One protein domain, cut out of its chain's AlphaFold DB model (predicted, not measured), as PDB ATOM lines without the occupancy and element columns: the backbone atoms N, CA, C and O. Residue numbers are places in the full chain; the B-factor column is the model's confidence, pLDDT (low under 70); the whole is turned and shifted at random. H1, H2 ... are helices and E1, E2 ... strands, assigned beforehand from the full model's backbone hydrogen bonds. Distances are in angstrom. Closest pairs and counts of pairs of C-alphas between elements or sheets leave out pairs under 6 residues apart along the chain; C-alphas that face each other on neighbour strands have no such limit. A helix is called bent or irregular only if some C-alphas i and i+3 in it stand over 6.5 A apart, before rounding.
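AT A GLANCE: This is residues 23 to 171 of the 521 residues of an uncharacterized protein of Acidomonas methanolica NBRC 104435 (UniProt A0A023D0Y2). A strongly twisted sheet of four strands, three of them sharply bent, has helix H1 crossing one face, making two layers, while the short helices H2 and H3 lie off the sheet. A long stretch without named elements, residues 33 to 83, is tied to E1 by a short pairing at residues 46 to 47, and its residues 61 to 66 stick out. The printed part has 149 residues, with three helices and four strands in the order E1 E2 H1 E3 H2 H3 E4; the mixed sheet runs E1 E4 E2 E3. The class is mixed, helices and strands, with under half of the residues in named elements; the whole is compact, radius of gyration of the C-alphas 14.4 A, spans 39 by 35 by 31 A.

IN THESE COORDINATES: Find C-alpha 24 at (183.397, 177.197, 133.447), where E1, residues 24 to 32, begins. Next come E2, residues 84 to 93, 20.8 A long, and H1, residues 98 to 114, 24.5 A. Then follow E3, residues 122 to 125, H2, residues 130 to 135, H3, residues 137 to 145, and E4, residues 160 to 168, ending at (182.250, 181.374, 133.704).

HOW THE PARTS SIT: E4 is antiparallel to E1, with N 27 and O 165 2.9 A apart, and parallel to E2, with N 88 and O 164 2.9 A apart. E2 is parallel to E3, N 91 to O 123 2.8 A. H1 is on the sheet at a height of 7.6 A, across E4 at 86 degrees on the local plane; its closest C-alphas to E2 are Cys 105 and Gly 92, 4.6 A. H1 is only just irregular, C-alphas 107 and 110 being 6.8 A apart, with 4 of 13 O i to N i+4 pairs and 7 of 14 O i to N i+3 pairs within hydrogen-bond range; in H2 and H3 every O i to N i+4 pair is. H2 and H3 only just touch, only at the corner, with 3 pairs of C-alphas within 8 A, Phe 134 and Ser 140 closest at 4.7 A.

THE WHOLE: The C-alphas of His 63 and Phe 81 are farthest apart, 39.7 A. The printed part has no cut; the links E1 to E2 and H3 to E4 are long. Look for pLDDT under 70 at residues 36 to 41, 76 to 77 and 79.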
ATOM      1  N   ASP A  23     187.665 178.026 135.834       91.00
ATOM      2  CA  ASP A  23     186.720 177.007 135.371       91.00
ATOM      3  C   ASP A  23     185.420 177.610 134.817       91.00
ATOM      4  O   ASP A  23     185.015 178.722 135.160       91.00
ATOM      5  N   VAL A  24     184.722 176.844 133.978       94.12
ATOM      6  CA  VAL A  24     183.397 177.197 133.447       94.12
ATOM      7  C   VAL A  24     182.412 176.101 133.819       94.12
ATOM      8  O   VAL A  24     182.624 174.930 133.504       94.12
ATOM      9  N   HIS A  25     181.302 176.474 134.452       94.00
ATOM     10  CA  HIS A  25     180.308 175.516 134.926       94.00
ATOM     11  C   HIS A  25     178.976 175.671 134.198       94.00
ATOM     12  O   HIS A  25     178.450 176.770 134.049       94.00
ATOM     13  N   LEU A  26     178.388 174.548 133.788       95.56
ATOM     14  CA  LEU A  26     177.001 174.496 133.337       95.56
ATOM     15  C   LEU A  26     176.102 174.125 134.517       95.56
ATOM     16  O   LEU A  26     176.219 173.035 135.077       95.56
ATOM     17  N   HIS A  27     175.165 175.004 134.849       95.56
ATOM     18  CA  HIS A  27     174.151 174.759 135.866       95.56
ATOM     19  C   HIS A  27     172.769 174.610 135.228       95.56
ATOM     20  O   HIS A  27     172.457 175.260 134.233       95.56
ATOM     21  N   ARG A  28     171.930 173.754 135.817       95.25
ATOM     22  CA  ARG A  28     170.535 173.547 135.406       95.25
ATOM     23  C   ARG A  28     169.577 174.095 136.449       95.25
ATOM     24  O   ARG A  28     169.883 174.026 137.639       95.25
ATOM     25  N   ASP A  29     168.419 174.572 135.996       93.56
ATOM     26  CA  ASP A  29     167.375 175.157 136.849       93.56
ATOM     27  C   ASP A  29     167.924 176.261 137.773       93.56
ATOM     28  O   ASP A  29     167.732 176.233 138.992       93.56
ATOM     29  N   VAL A  30     168.644 177.225 137.191       95.81
ATOM     30  CA  VAL A  30     169.243 178.334 137.942       95.81
ATOM     31  C   VAL A  30     168.211 179.414 138.195       95.81
ATOM     32  O   VAL A  30     167.649 179.980 137.261       95.81
ATOM     33  N   LEU A  31     168.002 179.739 139.464       94.88
ATOM     34  CA  LEU A  31     167.175 180.853 139.888       94.88
ATOM     35  C   LEU A  31     167.986 182.154 139.817       94.88
ATOM     36  O   LEU A  31     168.904 182.372 140.605       94.88
ATOM     37  N   TYR A  32     167.614 183.028 138.888       94.75
ATOM     38  CA  TYR A  32     168.085 184.405 138.803       94.75
ATOM     39  C   TYR A  32     167.203 185.303 139.671       94.75
ATOM     40  O   TYR A  32     165.990 185.378 139.454       94.75
ATOM     41  N   ILE A  33     167.810 186.002 140.633       92.69
ATOM     42  CA  ILE A  33     167.136 187.017 141.445       92.69
ATOM     43  C   ILE A  33     167.654 188.413 141.049       92.69
ATOM     44  O   ILE A  33     168.796 188.748 141.387       92.69
ATOM     45  N   PRO A  34     166.839 189.257 140.379       90.50
ATOM     46  CA  PRO A  34     167.284 190.556 139.871       90.50
ATOM     47  C   PRO A  34     167.764 191.494 140.978       90.50
ATOM     48  O   PRO A  34     167.272 191.447 142.113       90.50
ATOM     49  N   LYS A  35     168.681 192.409 140.629       83.94
ATOM     50  CA  LYS A  35     168.994 193.563 141.482       83.94
ATOM     51  C   LYS A  35     167.762 194.465 141.481       83.94
ATOM     52  O   LYS A  35     167.442 195.102 140.486       83.94
ATOM     53  N   GLY A  36     167.013 194.447 142.580       65.56
ATOM     54  CA  GLY A  36     165.756 195.186 142.673       65.56
ATOM     55  C   GLY A  36     165.954 196.700 142.795       65.56
ATOM     56  O   GLY A  36     166.939 197.159 143.362       65.56
ATOM     57  N   PHE A  37     164.939 197.465 142.381       50.06
ATOM     58  CA  PHE A  37     164.749 198.882 142.748       50.06
ATOM     59  C   PHE A  37     164.429 199.078 144.242       50.06
ATOM     60  O   PHE A  37     164.414 200.197 144.753       50.06
ATOM     61  N   TRP A  38     164.136 197.986 144.952       44.66
ATOM     62  CA  TRP A  38     163.739 198.007 146.350       44.66
ATOM     63  C   TRP A  38     164.980 198.065 147.252       44.66
ATOM     64  O   TRP A  38     165.762 197.111 147.246       44.66
ATOM     65  N   PRO A  39     165.136 199.097 148.102       44.31
ATOM     66  CA  PRO A  39     166.358 199.352 148.879       44.31
ATOM     67  C   PRO A  39     166.743 198.259 149.902       44.31
ATOM     68  O   PRO A  39     167.762 198.380 150.571       44.31
ATOM     69  N   ASN A  40     165.963 197.177 150.021       50.41
ATOM     70  CA  ASN A  40     166.136 196.116 151.018       50.41
ATOM     71  C   ASN A  40     166.349 194.706 150.435       50.41
ATOM     72  O   ASN A  40     166.393 193.740 151.202       50.41
ATOM     73  N   ARG A  41     166.469 194.543 149.109       67.81
ATOM     74  CA  ARG A  41     166.640 193.214 148.506       67.81
ATOM     75  C   ARG A  41     168.101 192.747 148.564       67.81
ATOM     76  O   ARG A  41     168.887 193.006 147.662       67.81
ATOM     77  N   LYS A  42     168.458 192.063 149.653       76.31
ATOM     78  CA  LYS A  42     169.826 191.567 149.914       76.31
ATOM     79  C   LYS A  42     170.170 190.252 149.208       76.31
ATOM     80  O   LYS A  42     171.336 189.882 149.173       76.31
ATOM     81  N   ASP A  43     169.177 189.556 148.662       85.88
ATOM     82  CA  ASP A  43     169.291 188.228 148.050       85.88
ATOM     83  C   ASP A  43     169.420 188.276 146.518       85.88
ATOM     84  O   ASP A  43     169.119 187.300 145.843       85.88
ATOM     85  N   SER A  44     169.831 189.406 145.939       89.69
ATOM     86  CA  SER A  44     170.076 189.477 144.497       89.69
ATOM     87  C   SER A  44     171.341 188.702 144.134       89.69
ATOM     88  O   SER A  44     172.441 189.114 144.498       89.69
ATOM     89  N   ALA A  45     171.177 187.561 143.466       93.44
ATOM     90  CA  ALA A  45     172.255 186.667 143.048       93.44
ATOM     91  C   ALA A  45     171.711 185.552 142.128       93.44
ATOM     92  O   ALA A  45     170.522 185.532 141.794       93.44
ATOM     93  N   LEU A  46     172.579 184.602 141.762       95.19
ATOM     94  CA  LEU A  46     172.186 183.332 141.150       95.19
ATOM     95  C   LEU A  46     172.167 182.213 142.188       95.19
ATOM     96  O   LEU A  46     173.111 182.045 142.963       95.19
ATOM     97  N   TYR A  47     171.110 181.412 142.163       94.06
ATOM     98  CA  TYR A  47     170.897 180.325 143.108       94.06
ATOM     99  C   TYR A  47     170.633 179.013 142.380       94.06
ATOM    100  O   TYR A  47     170.017 178.983 141.316       94.06
ATOM    101  N   ASP A  48     171.074 177.909 142.970       91.19
ATOM    102  CA  ASP A  48     170.703 176.582 142.497       91.19
ATOM    103  C   ASP A  48     169.244 176.238 142.856       91.19
ATOM    104  O   ASP A  48     168.549 176.975 143.561       91.19
ATOM    105  N   ARG A  49     168.773 175.065 142.415       85.75
ATOM    106  CA  ARG A  49     167.403 174.590 142.672       85.75
ATOM    107  C   ARG A  49     167.049 174.456 144.162       85.75
ATOM    108  O   ARG A  49     165.871 174.407 144.506       85.75
ATOM    109  N   ALA A  50     168.041 174.346 145.044       84.44
ATOM    110  CA  ALA A  50     167.834 174.284 146.489       84.44
ATOM    111  C   ALA A  50     167.840 175.678 147.143       84.44
ATOM    112  O   ALA A  50     167.695 175.776 148.361       84.44
ATOM    113  N   GLY A  51     168.004 176.745 146.357       88.50
ATOM    114  CA  GLY A  51     168.109 178.109 146.854       88.50
ATOM    115  C   GLY A  51     169.476 178.424 147.459       88.50
ATOM    116  O   GLY A  51     169.567 179.339 148.274       88.50
ATOM    117  N   ARG A  52     170.533 177.679 147.101       90.44
ATOM    118  CA  ARG A  52     171.914 177.938 147.541       90.44
ATOM    119  C   ARG A  52     172.621 178.838 146.543       90.44
ATOM    120  O   ARG A  52     172.513 178.612 145.340       90.44
ATOM    121  N   LEU A  53     173.341 179.839 147.043       93.31
ATOM    122  CA  LEU A  53     174.131 180.748 146.217       93.31
ATOM    123  C   LEU A  53     175.126 179.956 145.362       93.31
ATOM    124  O   LEU A  53     175.894 179.145 145.885       93.31
ATOM    125  N   ILE A  54     175.138 180.213 144.056       94.25
ATOM    126  CA  ILE A  54     176.146 179.645 143.162       94.25
ATOM    127  C   ILE A  54     177.421 180.475 143.310       94.25
ATOM    128  O   ILE A  54     177.535 181.563 142.744       94.25
ATOM    129  N   LEU A  55     178.383 179.962 144.083       89.69
ATOM    130  CA  LEU A  55     179.589 180.707 144.465       89.69
ATOM    131  C   LEU A  55     180.423 181.174 143.268       89.69
ATOM    132  O   LEU A  55     180.928 182.287 143.305       89.69
ATOM    133  N   GLY A  56     180.486 180.393 142.183       87.50
ATOM    134  CA  GLY A  56     181.200 180.784 140.958       87.50
ATOM    135  C   GLY A  56     180.642 182.034 140.261       87.50
ATOM    136  O   GLY A  56     181.304 182.594 139.399       87.50
ATOM    137  N   SER A  57     179.441 182.485 140.639       91.00
ATOM    138  CA  SER A  57     178.826 183.727 140.145       91.00
ATOM    139  C   SER A  57     178.811 184.870 141.167       91.00
ATOM    140  O   SER A  57     178.389 185.984 140.849       91.00
ATOM    141  N   ALA A  58     179.210 184.595 142.410       90.62
ATOM    142  CA  ALA A  58     179.103 185.529 143.520       90.62
ATOM    143  C   ALA A  58     180.279 186.512 143.523       90.62
ATOM    144  O   ALA A  58     181.414 186.125 143.288       90.62
ATOM    145  N   GLN A  59     180.033 187.794 143.799       89.62
ATOM    146  CA  GLN A  59     181.103 188.797 143.854       89.62
ATOM    147  C   GLN A  59     181.700 188.858 145.259       89.62
ATOM    148  O   GLN A  59     180.980 189.118 146.229       89.62
ATOM    149  N   PHE A  60     183.010 188.667 145.355       88.25
ATOM    150  CA  PHE A  60     183.773 188.806 146.591       88.25
ATOM    151  C   PHE A  60     184.680 190.037 146.530       88.25
ATOM    152  O   PHE A  60     185.024 190.526 145.452       88.25
ATOM    153  N   ALA A  61     185.017 190.580 147.699       87.12
ATOM    154  CA  ALA A  61     186.075 191.567 147.826       87.12
ATOM    155  C   ALA A  61     186.789 191.533 149.172       87.12
ATOM    156  O   ALA A  61     186.209 191.161 150.193       87.12
ATOM    157  N   GLY A  62     188.010 192.059 149.167       85.00
ATOM    158  CA  GLY A  62     188.857 192.194 150.343       85.00
ATOM    159  C   GLY A  62     189.768 190.990 150.543       85.00
ATOM    160  O   GLY A  62     189.662 189.986 149.851       85.00
ATOM    161  N   HIS A  63     190.655 191.107 151.529       80.69
ATOM    162  CA  HIS A  63     191.568 190.042 151.923       80.69
ATOM    163  C   HIS A  63     191.574 189.926 153.457       80.69
ATOM    164  O   HIS A  63     192.087 190.833 154.123       80.69
ATOM    165  N   PRO A  64     190.971 188.873 154.044       81.06
ATOM    166  CA  PRO A  64     190.299 187.756 153.371       81.06
ATOM    167  C   PRO A  64     189.013 188.180 152.641       81.06
ATOM    168  O   PRO A  64     188.351 189.141 153.042       81.06
ATOM    169  N   ALA A  65     188.661 187.436 151.591       83.38
ATOM    170  CA  ALA A  65     187.504 187.720 150.751       83.38
ATOM    171  C   ALA A  65     186.182 187.669 151.530       83.38
ATOM    172  O   ALA A  65     185.891 186.720 152.263       83.38
ATOM    173  N   ALA A  66     185.342 188.679 151.321       84.25
ATOM    174  CA  ALA A  66     183.986 188.748 151.844       84.25
ATOM    175  C   ALA A  66     182.979 188.934 150.707       84.25
ATOM    176  O   ALA A  66     183.234 189.640 149.732       84.25
ATOM    177  N   LEU A  67     181.811 188.308 150.842       86.25
ATOM    178  CA  LEU A  67     180.730 188.418 149.866       86.25
ATOM    179  C   LEU A  67     180.225 189.871 149.794       86.25
ATOM    180  O   LEU A  67     179.794 190.421 150.809       86.25
ATOM    181  N   LYS A  68     180.238 190.481 148.601       86.06
ATOM    182  CA  LYS A  68     179.774 191.863 148.390       86.06
ATOM    183  C   LYS A  68     178.261 192.002 148.526       86.06
ATOM    184  O   LYS A  68     177.770 192.969 149.104       86.06
ATOM    185  N   PHE A  69     177.517 191.060 147.951       84.94
ATOM    186  CA  PHE A  69     176.057 191.039 147.957       84.94
ATOM    187  C   PHE A  69     175.535 189.624 147.688       84.94
ATOM    188  O   PHE A  69     176.284 188.727 147.305       84.94
ATOM    189  N   GLY A  70     174.230 189.441 147.868       85.12
ATOM    190  CA  GLY A  70     173.615 188.127 147.881       85.12
ATOM    191  C   GLY A  70     173.656 187.525 149.282       85.12
ATOM    192  O   GLY A  70     174.319 188.010 150.202       85.12
ATOM    193  N   THR A  71     172.908 186.448 149.454       87.56
ATOM    194  CA  THR A  71     172.873 185.671 150.695       87.56
ATOM    195  C   THR A  71     173.244 184.226 150.385       87.56
ATOM    196  O   THR A  71     172.870 183.749 149.317       87.56
ATOM    197  N   PRO A  72     173.912 183.488 151.292       86.75
ATOM    198  CA  PRO A  72     174.261 182.083 151.049       86.75
ATOM    199  C   PRO A  72     173.051 181.200 150.710       86.75
ATOM    200  O   PRO A  72     173.162 180.241 149.950       86.75
ATOM    201  N   LEU A  73     171.893 181.549 151.274       85.69
ATOM    202  CA  LEU A  73     170.604 180.932 151.001       85.69
ATOM    203  C   LEU A  73     169.580 182.015 150.681       85.69
ATOM    204  O   LEU A  73     169.529 183.039 151.369       85.69
ATOM    205  N   THR A  74     168.744 181.773 149.680       83.62
ATOM    206  CA  THR A  74     167.512 182.538 149.469       83.62
ATOM    207  C   THR A  74     166.310 181.788 150.044       83.62
ATOM    208  O   THR A  74     166.400 180.625 150.447       83.62
ATOM    209  N   ARG A  75     165.163 182.467 150.142       73.56
ATOM    210  CA  ARG A  75     163.915 181.825 150.559       73.56
ATOM    211  C   ARG A  75     163.535 180.746 149.540       73.56
ATOM    212  O   ARG A  75     163.697 180.974 148.345       73.56
ATOM    213  N   PRO A  76     162.982 179.603 149.980       62.84
ATOM    214  CA  PRO A  76     162.482 178.601 149.054       62.84
ATOM    215  C   PRO A  76     161.352 179.214 148.220       62.84
ATOM    216  O   PRO A  76     160.259 179.478 148.722       62.84
ATOM    217  N   LEU A  77     161.634 179.462 146.945       67.44
ATOM    218  CA  LEU A  77     160.632 179.781 145.940       67.44
ATOM    219  C   LEU A  77     160.204 178.474 145.286       67.44
ATOM    220  O   LEU A  77     161.034 177.601 145.045       67.44
ATOM    221  N   ASN A  78     158.912 178.322 145.002       71.81
ATOM    222  CA  ASN A  78     158.458 177.198 144.198       71.81
ATOM    223  C   ASN A  78     158.694 177.549 142.715       71.81
ATOM    224  O   ASN A  78     157.952 178.377 142.178       71.81
ATOM    225  N   PRO A  79     159.699 176.944 142.049       69.31
ATOM    226  CA  PRO A  79     160.090 177.322 140.692       69.31
ATOM    227  C   PRO A  79     158.994 177.052 139.653       69.31
ATOM    228  O   PRO A  79     159.067 177.591 138.557       69.31
ATOM    229  N   VAL A  80     157.964 176.261 139.989       75.50
ATOM    230  CA  VAL A  80     156.795 176.014 139.123       75.50
ATOM    231  C   VAL A  80     156.016 177.299 138.829       75.50
ATOM    232  O   VAL A  80     155.402 177.405 137.773       75.50
ATOM    233  N   PHE A  81     156.040 178.273 139.741       82.38
ATOM    234  CA  PHE A  81     155.328 179.542 139.566       82.38
ATOM    235  C   PHE A  81     156.205 180.660 138.996       82.38
ATOM    236  O   PHE A  81     155.722 181.779 138.840       82.38
ATOM    237  N   LEU A  82     157.479 180.381 138.708       86.88
ATOM    238  CA  LEU A  82     158.405 181.378 138.185       86.88
ATOM    239  C   LEU A  82     158.465 181.323 136.652       86.88
ATOM    240  O   LEU A  82     158.427 180.230 136.077       86.88
ATOM    241  N   PRO A  83     158.603 182.482 135.978       91.62
ATOM    242  CA  PRO A  83     158.984 182.542 134.575       91.62
ATOM    243  C   PRO A  83     160.205 181.668 134.293       91.62
ATOM    244  O   PRO A  83     161.153 181.626 135.082       91.62
ATOM    245  N   ARG A  84     160.189 180.981 133.149       94.12
ATOM    246  CA  ARG A  84     161.309 180.163 132.688       94.12
ATOM    247  C   ARG A  84     161.930 180.780 131.448       94.12
ATOM    248  O   ARG A  84     161.216 181.206 130.544       94.12
ATOM    249  N   SER A  85     163.252 180.810 131.426       95.62
ATOM    250  CA  SER A  85     164.057 181.150 130.259       95.62
ATOM    251  C   SER A  85     164.857 179.927 129.839       95.62
ATOM    252  O   SER A  85     165.194 179.084 130.671       95.62
ATOM    253  N   GLY A  86     165.145 179.823 128.544       96.19
ATOM    254  CA  GLY A  86     165.957 178.737 128.006       96.19
ATOM    255  C   GLY A  86     167.426 178.852 128.420       96.19
ATOM    256  O   GLY A  86     167.773 179.362 129.487       96.19
ATOM    257  N   ARG A  87     168.309 178.384 127.542       96.69
ATOM    258  CA  ARG A  87     169.747 178.440 127.781       96.69
ATOM    259  C   ARG A  87     170.291 179.872 127.679       96.69
ATOM    260  O   ARG A  87     169.938 180.588 126.747       96.69
ATOM    261  N   ALA A  88     171.201 180.249 128.575       97.38
ATOM    262  CA  ALA A  88     171.942 181.511 128.525       97.38
ATOM    263  C   ALA A  88     173.379 181.351 129.062       97.38
ATOM    264  O   ALA A  88     173.762 180.291 129.567       97.38
ATOM    265  N   VAL A  89     174.172 182.417 128.966       97.06
ATOM    266  CA  VAL A  89     175.500 182.543 129.579       97.06
ATOM    267  C   VAL A  89     175.485 183.734 130.538       97.06
ATOM    268  O   VAL A  89     174.954 184.793 130.203       97.06
ATOM    269  N   PHE A  90     176.044 183.565 131.733       97.31
ATOM    270  CA  PHE A  90     176.168 184.633 132.717       97.31
ATOM    271  C   PHE A  90     177.327 185.572 132.364       97.31
ATOM    272  O   PHE A  90     178.469 185.138 132.241       97.31
ATOM    273  N   GLY A  91     177.018 186.862 132.233       95.44
ATOM    274  CA  GLY A  91     177.967 187.908 131.853       95.44
ATOM    275  C   GLY A  91     178.618 188.642 133.028       95.44
ATOM    276  O   GLY A  91     179.385 189.569 132.810       95.44
ATOM    277  N   GLY A  92     178.313 188.271 134.274       95.06
ATOM    278  CA  GLY A  92     178.803 188.985 135.453       95.06
ATOM    279  C   GLY A  92     177.857 190.094 135.915       95.06
ATOM    280  O   GLY A  92     176.635 190.024 135.734       95.06
ATOM    281  N   VAL A  93     178.414 191.104 136.586       94.50
ATOM    282  CA  VAL A  93     177.644 192.124 137.309       94.50
ATOM    283  C   VAL A  93     177.957 193.501 136.750       94.50
ATOM    284  O   VAL A  93     179.083 193.976 136.841       94.50
ATOM    285  N   ILE A  94     176.946 194.175 136.199       94.38
ATOM    286  CA  ILE A  94     177.106 195.545 135.698       94.38
ATOM    287  C   ILE A  94     176.797 196.523 136.831       94.38
ATOM    288  O   ILE A  94     175.658 196.605 137.305       94.38
ATOM    289  N   ALA A  95     177.824 197.264 137.240       83.06
ATOM    290  CA  ALA A  95     177.759 198.363 138.196       83.06
ATOM    291  C   ALA A  95     177.732 199.736 137.495       83.06
ATOM    292  O   ALA A  95     178.044 199.857 136.311       83.06
ATOM    293  N   ASP A  96     177.392 200.788 138.247       80.44
ATOM    294  CA  ASP A  96     177.303 202.167 137.738       80.44
ATOM    295  C   ASP A  96     178.668 202.828 137.484       80.44
ATOM    296  O   ASP A  96     178.771 203.778 136.709       80.44
ATOM    297  N   HIS A  97     179.725 202.330 138.126       86.50
ATOM    298  CA  HIS A  97     181.050 202.944 138.103       86.50
ATOM    299  C   HIS A  97     182.008 202.219 137.159       86.50
ATOM    300  O   HIS A  97     182.071 200.993 137.150       86.50
ATOM    301  N   PHE A  98     182.824 202.991 136.436       91.81
ATOM    302  CA  PHE A  98     183.801 202.489 135.464       91.81
ATOM    303  C   PHE A  98     184.742 201.416 136.038       91.81
ATOM    304  O   PHE A  98     184.896 200.351 135.449       91.81
ATOM    305  N   GLY A  99     185.310 201.658 137.226       92.44
ATOM    306  CA  GLY A  99     186.179 200.682 137.894       92.44
ATOM    307  C   GLY A  99     185.460 199.366 138.198       92.44
ATOM    308  O   GLY A  99     185.955 198.313 137.823       92.44
ATOM    309  N   HIS A 100     184.255 199.433 138.776       92.56
ATOM    310  CA  HIS A 100     183.453 198.242 139.074       92.56
ATOM    311  C   HIS A 100     182.961 197.521 137.821       92.56
ATOM    312  O   HIS A 100     182.797 196.310 137.835       92.56
ATOM    313  N   PHE A 101     182.768 198.224 136.706       95.00
ATOM    314  CA  PHE A 101     182.501 197.554 135.441       95.00
ATOM    315  C   PHE A 101     183.705 196.704 135.008       95.00
ATOM    316  O   PHE A 101     183.542 195.546 134.634       95.00
ATOM    317  N   ILE A 102     184.925 197.235 135.111       95.75
ATOM    318  CA  ILE A 102     186.135 196.461 134.808       95.75
ATOM    319  C   ILE A 102     186.271 195.278 135.773       95.75
ATOM    320  O   ILE A 102     186.512 194.159 135.330       95.75
ATOM    321  N   THR A 103     186.089 195.495 137.075       95.00
ATOM    322  CA  THR A 103     186.390 194.473 138.084       95.00
ATOM    323  C   THR A 103     185.280 193.446 138.317       95.00
ATOM    324  O   THR A 103     185.600 192.316 138.665       95.00
ATOM    325  N   GLU A 104     184.003 193.790 138.109       93.31
ATOM    326  CA  GLU A 104     182.845 192.933 138.440       93.31
ATOM    327  C   GLU A 104     182.066 192.419 137.213       93.31
ATOM    328  O   GLU A 104     181.321 191.439 137.327       93.31
ATOM    329  N   CYS A 105     182.198 193.079 136.054       94.88
ATOM    330  CA  CYS A 105     181.559 192.662 134.799       94.88
ATOM    331  C   CYS A 105     182.556 191.918 133.910       94.88
ATOM    332  O   CYS A 105     182.371 190.740 133.606       94.88
ATOM    333  N   LEU A 106     183.661 192.575 133.533       95.56
ATOM    334  CA  LEU A 106     184.623 191.994 132.586       95.56
ATOM    335  C   LEU A 106     185.292 190.720 133.125       95.56
ATOM    336  O   LEU A 106     185.754 189.898 132.333       95.56
ATOM    337  N   ASN A 107     185.306 190.521 134.448       94.06
ATOM    338  CA  ASN A 107     185.890 189.346 135.091       94.06
ATOM    339  C   ASN A 107     185.207 188.020 134.710       94.06
ATOM    340  O   ASN A 107     185.835 186.977 134.866       94.06
ATOM    341  N   ALA A 108     183.984 188.037 134.174       94.62
ATOM    342  CA  ALA A 108     183.303 186.857 133.629       94.62
ATOM    343  C   ALA A 108     183.293 186.823 132.088       94.62
ATOM    344  O   ALA A 108     183.007 185.787 131.482       94.62
ATOM    345  N   LEU A 109     183.609 187.946 131.427       95.00
ATOM    346  CA  LEU A 109     183.434 188.082 129.979       95.00
ATOM    347  C   LEU A 109     184.552 187.458 129.136       95.00
ATOM    348  O   LEU A 109     184.353 187.250 127.939       95.00
ATOM    349  N   TRP A 110     185.677 187.078 129.745       93.56
ATOM    350  CA  TRP A 110     186.781 186.389 129.063       93.56
ATOM    351  C   TRP A 110     186.319 185.143 128.285       93.56
ATOM    352  O   TRP A 110     186.801 184.864 127.187       93.56
ATOM    353  N   TYR A 111     185.311 184.432 128.803       91.88
ATOM    354  CA  TYR A 111     184.745 183.240 128.176       91.88
ATOM    355  C   TYR A 111     184.085 183.532 126.821       91.88
ATOM    356  O   TYR A 111     184.052 182.672 125.938       91.88
ATOM    357  N   TYR A 112     183.576 184.748 126.611       87.25
ATOM    358  CA  TYR A 112     182.747 185.049 125.447       87.25
ATOM    359  C   TYR A 112     183.530 184.975 124.144       87.25
ATOM    360  O   TYR A 112     182.980 184.526 123.142       87.25
ATOM    361  N   ARG A 113     184.824 185.286 124.130       78.19
ATOM    362  CA  ARG A 113     185.629 185.119 122.912       78.19
ATOM    363  C   ARG A 113     185.933 183.662 122.562       78.19
ATOM    364  O   ARG A 113     186.256 183.378 121.415       78.19
ATOM    365  N   LYS A 114     185.794 182.743 123.521       77.81
ATOM    366  CA  LYS A 114     186.122 181.317 123.369       77.81
ATOM    367  C   LYS A 114     184.882 180.416 123.286       77.81
ATOM    368  O   LYS A 114     185.019 179.197 123.235       77.81
ATOM    369  N   ARG A 115     183.670 180.989 123.283       81.38
ATOM    370  CA  ARG A 115     182.415 180.223 123.340       81.38
ATOM    371  C   ARG A 115     182.097 179.532 122.014       81.38
ATOM    372  O   ARG A 115     182.116 180.155 120.958       81.38
ATOM    373  N   GLU A 116     181.694 178.267 122.090       82.00
ATOM    374  CA  GLU A 116     181.272 177.482 120.916       82.00
ATOM    375  C   GLU A 116     179.965 177.989 120.290       82.00
ATOM    376  O   GLU A 116     179.697 177.768 119.111       82.00
ATOM    377  N   ARG A 117     179.131 178.659 121.090       86.44
ATOM    378  CA  ARG A 117     177.792 179.115 120.712       86.44
ATOM    379  C   ARG A 117     177.705 180.640 120.829       86.44
ATOM    380  O   ARG A 117     177.303 181.158 121.874       86.44
ATOM    381  N   PRO A 118     178.127 181.377 119.787       86.75
ATOM    382  CA  PRO A 118     178.192 182.830 119.830       86.75
ATOM    383  C   PRO A 118     176.822 183.484 120.046       86.75
ATOM    384  O   PRO A 118     176.745 184.512 120.707       86.75
ATOM    385  N   ASP A 119     175.742 182.869 119.575       89.19
ATOM    386  CA  ASP A 119     174.407 183.481 119.570       89.19
ATOM    387  C   ASP A 119     173.613 183.296 120.871       89.19
ATOM    388  O   ASP A 119     172.495 183.801 120.981       89.19
ATOM    389  N   ASP A 120     174.149 182.573 121.861       93.56
ATOM    390  CA  ASP A 120     173.416 182.366 123.110       93.56
ATOM    391  C   ASP A 120     173.223 183.693 123.876       93.56
ATOM    392  O   ASP A 120     174.154 184.508 123.939       93.56
ATOM    393  N   PRO A 121     172.050 183.899 124.511       96.69
ATOM    394  CA  PRO A 121     171.783 185.094 125.299       96.69
ATOM    395  C   PRO A 121     172.770 185.289 126.452       96.69
ATOM    396  O   PRO A 121     173.209 184.334 127.098       96.69
ATOM    397  N   VAL A 122     173.051 186.551 126.751       97.12
ATOM    398  CA  VAL A 122     173.939 187.016 127.817       97.12
ATOM    399  C   VAL A 122     173.091 187.618 128.924       97.12
ATOM    400  O   VAL A 122     172.445 188.643 128.715       97.12
ATOM    401  N   VAL A 123     173.095 187.007 130.107       97.44
ATOM    402  CA  VAL A 123     172.389 187.544 131.275       97.44
ATOM    403  C   VAL A 123     173.361 188.215 132.232       97.44
ATOM    404  O   VAL A 123     174.334 187.605 132.670       97.44
ATOM    405  N   PHE A 124     173.084 189.469 132.584       96.56
ATOM    406  CA  PHE A 124     173.851 190.225 133.574       96.56
ATOM    407  C   PHE A 124     173.028 190.455 134.831       96.56
ATOM    408  O   PHE A 124     171.817 190.659 134.762       96.56
ATOM    409  N   LEU A 125     173.704 190.506 135.976       94.25
ATOM    410  CA  LEU A 125     173.093 190.980 137.210       94.25
ATOM    411  C   LEU A 125     173.293 192.494 137.342       94.25
ATOM    412  O   LEU A 125     174.409 192.971 137.549       94.25
ATOM    413  N   THR A 126     172.217 193.267 137.234       93.06
ATOM    414  CA  THR A 126     172.286 194.735 137.246       93.06
ATOM    415  C   THR A 126     170.942 195.368 137.596       93.06
ATOM    416  O   THR A 126     169.906 194.713 137.513       93.06
ATOM    417  N   ASN A 127     170.973 196.626 138.037       89.62
ATOM    418  CA  ASN A 127     169.800 197.479 138.260       89.62
ATOM    419  C   ASN A 127     169.459 198.340 137.028       89.62
ATOM    420  O   ASN A 127     168.554 199.166 137.107       89.62
ATOM    421  N   LYS A 128     170.195 198.184 135.921       91.50
ATOM    422  CA  LYS A 128     169.977 198.901 134.664       91.50
ATOM    423  C   LYS A 128     169.130 198.100 133.684       91.50
ATOM    424  O   LYS A 128     169.218 196.879 133.615       91.50
ATOM    425  N   SER A 129     168.379 198.804 132.854       93.81
ATOM    426  CA  SER A 129     167.801 198.272 131.623       93.81
ATOM    427  C   SER A 129     168.857 198.122 130.519       93.81
ATOM    428  O   SER A 129     169.932 198.728 130.562       93.81
ATOM    429  N   VAL A 130     168.529 197.343 129.482       96.31
ATOM    430  CA  VAL A 130     169.377 197.210 128.281       96.31
ATOM    431  C   VAL A 130     169.595 198.576 127.624       96.31
ATOM    432  O   VAL A 130     170.711 198.892 127.219       96.31
ATOM    433  N   ASP A 131     168.558 199.414 127.564       96.75
ATOM    434  CA  ASP A 131     168.664 200.749 126.973       96.75
ATOM    435  C   ASP A 131     169.596 201.664 127.767       96.75
ATOM    436  O   ASP A 131     170.408 202.360 127.164       96.75
ATOM    437  N   GLU A 132     169.558 201.635 129.100       95.75
ATOM    438  CA  GLU A 132     170.480 202.421 129.933       95.75
ATOM    439  C   GLU A 132     171.941 201.987 129.757       95.75
ATOM    440  O   GLU A 132     172.829 202.839 129.707       95.75
ATOM    441  N   ILE A 133     172.200 200.680 129.627       96.44
ATOM    442  CA  ILE A 133     173.552 200.145 129.398       96.44
ATOM    443  C   ILE A 133     174.085 200.596 128.038       96.44
ATOM    444  O   ILE A 133     175.202 201.102 127.951       96.44
ATOM    445  N   PHE A 134     173.291 200.441 126.975       96.94
ATOM    446  CA  PHE A 134     173.741 200.755 125.618       96.94
ATOM    447  C   PHE A 134     173.663 202.249 125.270       96.94
ATOM    448  O   PHE A 134     174.327 202.678 124.327       96.94
ATOM    449  N   SER A 135     172.926 203.050 126.050       96.75
ATOM    450  CA  SER A 135     172.963 204.519 125.981       96.75
ATOM    451  C   SER A 135     174.196 205.108 126.666       96.75
ATOM    452  O   SER A 135     174.574 206.239 126.365       96.75
ATOM    453  N   ASN A 136     174.841 204.362 127.571       95.62
ATOM    454  CA  ASN A 136     176.120 204.751 128.147       95.62
ATOM    455  C   ASN A 136     177.253 204.439 127.141       95.62
ATOM    456  O   ASN A 136     177.501 203.262 126.852       95.62
ATOM    457  N   PRO A 137     177.976 205.455 126.619       94.69
ATOM    458  CA  PRO A 137     178.924 205.250 125.525       94.69
ATOM    459  C   PRO A 137     180.065 204.286 125.858       94.69
ATOM    460  O   PRO A 137     180.406 203.439 125.034       94.69
ATOM    461  N   TRP A 138     180.650 204.382 127.055       94.50
ATOM    462  CA  TRP A 138     181.798 203.551 127.422       94.50
ATOM    463  C   TRP A 138     181.376 202.122 127.790       94.50
ATOM    464  O   TRP A 138     182.077 201.184 127.420       94.50
ATOM    465  N   MET A 139     180.215 201.929 128.435       96.00
ATOM    466  CA  MET A 139     179.683 200.584 128.722       96.00
ATOM    467  C   MET A 139     179.377 199.841 127.421       96.00
ATOM    468  O   MET A 139     179.848 198.724 127.212       96.00
ATOM    469  N   SER A 140     178.638 200.496 126.520       96.06
ATOM    470  CA  SER A 140     178.312 199.978 125.191       96.06
ATOM    471  C   SER A 140     179.574 199.622 124.407       96.06
ATOM    472  O   SER A 140     179.680 198.535 123.839       96.06
ATOM    473  N   ARG A 141     180.584 200.504 124.407       95.75
ATOM    474  CA  ARG A 141     181.846 200.265 123.696       95.75
ATOM    475  C   ARG A 141     182.639 199.091 124.285       95.75
ATOM    476  O   ARG A 141     183.099 198.262 123.506       95.75
ATOM    477  N   LEU A 142     182.733 198.961 125.614       95.56
ATOM    478  CA  LEU A 142     183.376 197.808 126.263       95.56
ATOM    479  C   LEU A 142     182.673 196.485 125.928       95.56
ATOM    480  O   LEU A 142     183.344 195.516 125.584       95.56
ATOM    481  N   LEU A 143     181.337 196.441 125.980       95.56
ATOM    482  CA  LEU A 143     180.577 195.235 125.621       95.56
ATOM    483  C   LEU A 143     180.768 194.859 124.149       95.56
ATOM    484  O   LEU A 143     180.989 193.688 123.836       95.56
ATOM    485  N   ASN A 144     180.769 195.844 123.250       94.25
ATOM    486  CA  ASN A 144     181.034 195.606 121.834       94.25
ATOM    487  C   ASN A 144     182.456 195.062 121.606       94.25
ATOM    488  O   ASN A 144     182.617 194.101 120.855       94.25
ATOM    489  N   HIS A 145     183.476 195.599 122.291       93.69
ATOM    490  CA  HIS A 145     184.849 195.066 122.236       93.69
ATOM    491  C   HIS A 145     184.951 193.649 122.815       93.69
ATOM    492  O   HIS A 145     185.723 192.828 122.308       93.69
ATOM    493  N   ALA A 146     184.134 193.318 123.817       92.88
ATOM    494  CA  ALA A 146     183.982 191.960 124.337       92.88
ATOM    495  C   ALA A 146     183.212 191.013 123.385       92.88
ATOM    496  O   ALA A 146     183.139 189.812 123.642       92.88
ATOM    497  N   GLY A 147     182.664 191.519 122.272       91.69
ATOM    498  CA  GLY A 147     181.894 190.736 121.300       91.69
ATOM    499  C   GLY A 147     180.453 190.456 121.737       91.69
ATOM    500  O   GLY A 147     179.911 189.398 121.406       91.69
ATOM    501  N   ILE A 148     179.860 191.373 122.509       94.00
ATOM    502  CA  ILE A 148     178.488 191.296 123.019       94.00
ATOM    503  C   ILE A 148     177.676 192.446 122.427       94.00
ATOM    504  O   ILE A 148     177.855 193.609 122.788       94.00
ATOM    505  N   GLY A 149     176.767 192.105 121.516       93.69
ATOM    506  CA  GLY A 149     175.826 193.049 120.926       93.69
ATOM    507  C   GLY A 149     174.578 193.247 121.785       93.69
ATOM    508  O   GLY A 149     174.196 192.381 122.573       93.69
ATOM    509  N   ARG A 150     173.893 194.378 121.577       96.56
ATOM    510  CA  ARG A 150     172.666 194.752 122.300       96.56
ATOM    511  C   ARG A 150     171.604 193.652 122.297       96.56
ATOM    512  O   ARG A 150     171.019 193.369 123.336       96.56
ATOM    513  N   ASP A 151     171.388 193.017 121.150       95.94
ATOM    514  CA  ASP A 151     170.310 192.036 120.964       95.94
ATOM    515  C   ASP A 151     170.581 190.693 121.656       95.94
ATOM    516  O   ASP A 151     169.678 189.869 121.787       95.94
ATOM    517  N   GLN A 152     171.810 190.474 122.133       94.88
ATOM    518  CA  GLN A 152     172.176 189.287 122.905       94.88
ATOM    519  C   GLN A 152     171.904 189.471 124.400       94.88
ATOM    520  O   GLN A 152     171.875 188.489 125.137       94.88
ATOM    521  N   VAL A 153     171.739 190.710 124.870       97.12
ATOM    522  CA  VAL A 153     171.652 191.018 126.298       97.12
ATOM    523  C   VAL A 153     170.230 190.816 126.815       97.12
ATOM    524  O   VAL A 153     169.276 191.413 126.322       97.12
ATOM    525  N   VAL A 154     170.103 190.003 127.863       95.75
ATOM    526  CA  VAL A 154     168.847 189.705 128.557       95.75
ATOM    527  C   VAL A 154     168.962 190.132 130.015       95.75
ATOM    528  O   VAL A 154     169.873 189.718 130.728       95.75
ATOM    529  N   ILE A 155     168.010 190.940 130.480       95.62
ATOM    530  CA  ILE A 155     167.937 191.404 131.871       95.62
ATOM    531  C   ILE A 155     166.522 191.122 132.379       95.62
ATOM    532  O   ILE A 155     165.606 191.888 132.078       95.62
ATOM    533  N   PRO A 156     166.302 190.007 133.098       93.19
ATOM    534  CA  PRO A 156     164.991 189.708 133.655       93.19
ATOM    535  C   PRO A 156     164.585 190.738 134.716       93.19
ATOM    536  O   PRO A 156     165.344 191.005 135.648       93.19
ATOM    537  N   GLU A 157     163.372 191.281 134.607       87.88
ATOM    538  CA  GLU A 157     162.810 192.223 135.592       87.88
ATOM    539  C   GLU A 157     162.349 191.527 136.886       87.88
ATOM    540  O   GLU A 157     162.325 192.133 137.959       87.88
ATOM    541  N   PHE A 158     162.007 190.240 136.787       88.31
ATOM    542  CA  PHE A 158     161.482 189.413 137.874       88.31
ATOM    543  C   PHE A 158     162.337 188.161 138.077       88.31
ATOM    544  O   PHE A 158     163.158 187.795 137.229       88.31
ATOM    545  N   GLU A 159     162.132 187.479 139.204       90.25
ATOM    546  CA  GLU A 159     162.757 186.190 139.483       90.25
ATOM    547  C   GLU A 159     162.464 185.213 138.345       90.25
ATOM    548  O   GLU A 159     161.311 184.984 137.988       90.25
ATOM    549  N   THR A 160     163.514 184.646 137.763       93.94
ATOM    550  CA  THR A 160     163.411 183.836 136.546       93.94
ATOM    551  C   THR A 160     164.262 182.591 136.701       93.94
ATOM    552  O   THR A 160     165.372 182.657 137.223       93.94
ATOM    553  N   VAL A 161     163.755 181.448 136.247       95.19
ATOM    554  CA  VAL A 161     164.516 180.199 136.220       95.19
ATOM    555  C   VAL A 161     165.095 179.994 134.826       95.19
ATOM    556  O   VAL A 161     164.347 179.846 133.864       95.19
ATOM    557  N   PHE A 162     166.416 179.958 134.715       97.19
ATOM    558  CA  PHE A 162     167.104 179.538 133.498       97.19
ATOM    559  C   PHE A 162     167.224 178.014 133.479       97.19
ATOM    560  O   PHE A 162     167.713 177.410 134.437       97.19
ATOM    561  N   GLU A 163     166.779 177.386 132.394       96.25
ATOM    562  CA  GLU A 163     166.862 175.930 132.217       96.25
ATOM    563  C   GLU A 163     168.311 175.449 132.224       96.25
ATOM    564  O   GLU A 163     168.640 174.470 132.896       96.25
ATOM    565  N   GLU A 164     169.175 176.184 131.526       96.94
ATOM    566  CA  GLU A 164     170.611 175.957 131.451       96.94
ATOM    567  C   GLU A 164     171.336 177.304 131.503       96.94
ATOM    568  O   GLU A 164     171.122 178.169 130.658       96.94
ATOM    569  N   LEU A 165     172.210 177.493 132.485       97.56
ATOM    570  CA  LEU A 165     173.029 178.693 132.587       97.56
ATOM    571  C   LEU A 165     174.499 178.301 132.651       97.56
ATOM    572  O   LEU A 165     174.931 177.611 133.576       97.56
ATOM    573  N   VAL A 166     175.260 178.740 131.652       97.12
ATOM    574  CA  VAL A 166     176.721 178.647 131.671       97.12
ATOM    575  C   VAL A 166     177.255 179.795 132.516       97.12
ATOM    576  O   VAL A 166     176.956 180.954 132.241       97.12
ATOM    577  N   ILE A 167     178.035 179.475 133.540       97.00
ATOM    578  CA  ILE A 167     178.621 180.426 134.482       97.00
ATOM    579  C   ILE A 167     180.143 180.306 134.368       97.00
ATOM    580  O   ILE A 167     180.719 179.343 134.887       97.00
ATOM    581  N   PRO A 168     180.801 181.242 133.663       95.50
ATOM    582  CA  PRO A 168     182.250 181.374 133.704       95.50
ATOM    583  C   PRO A 168     182.706 181.766 135.108       95.50
ATOM    584  O   PRO A 168     182.101 182.638 135.734       95.50
ATOM    585  N   GLY A 169     183.778 181.146 135.591       93.44
ATOM    586  CA  GLY A 169     184.452 181.575 136.805       93.44
ATOM    587  C   GLY A 169     185.021 182.985 136.649       93.44
ATOM    588  O   GLY A 169     185.371 183.430 135.550       93.44
ATOM    589  N   GLN A 170     185.107 183.700 137.764       94.69
ATOM    590  CA  GLN A 170     185.658 185.048 137.792       94.69
ATOM    591  C   GLN A 170     187.169 184.998 137.588       94.69
ATOM    592  O   GLN A 170     187.885 184.338 138.335       94.69
ATOM    593  N   ALA A 171     187.667 185.732 136.601       96.06
ATOM    594  CA  ALA A 171     189.097 185.877 136.363       96.06
ATOM    595  C   ALA A 171     189.744 186.944 137.273       96.06
ATOM    596  O   ALA A 171     190.958 187.110 137.259       96.06
TER     597      ALA A 171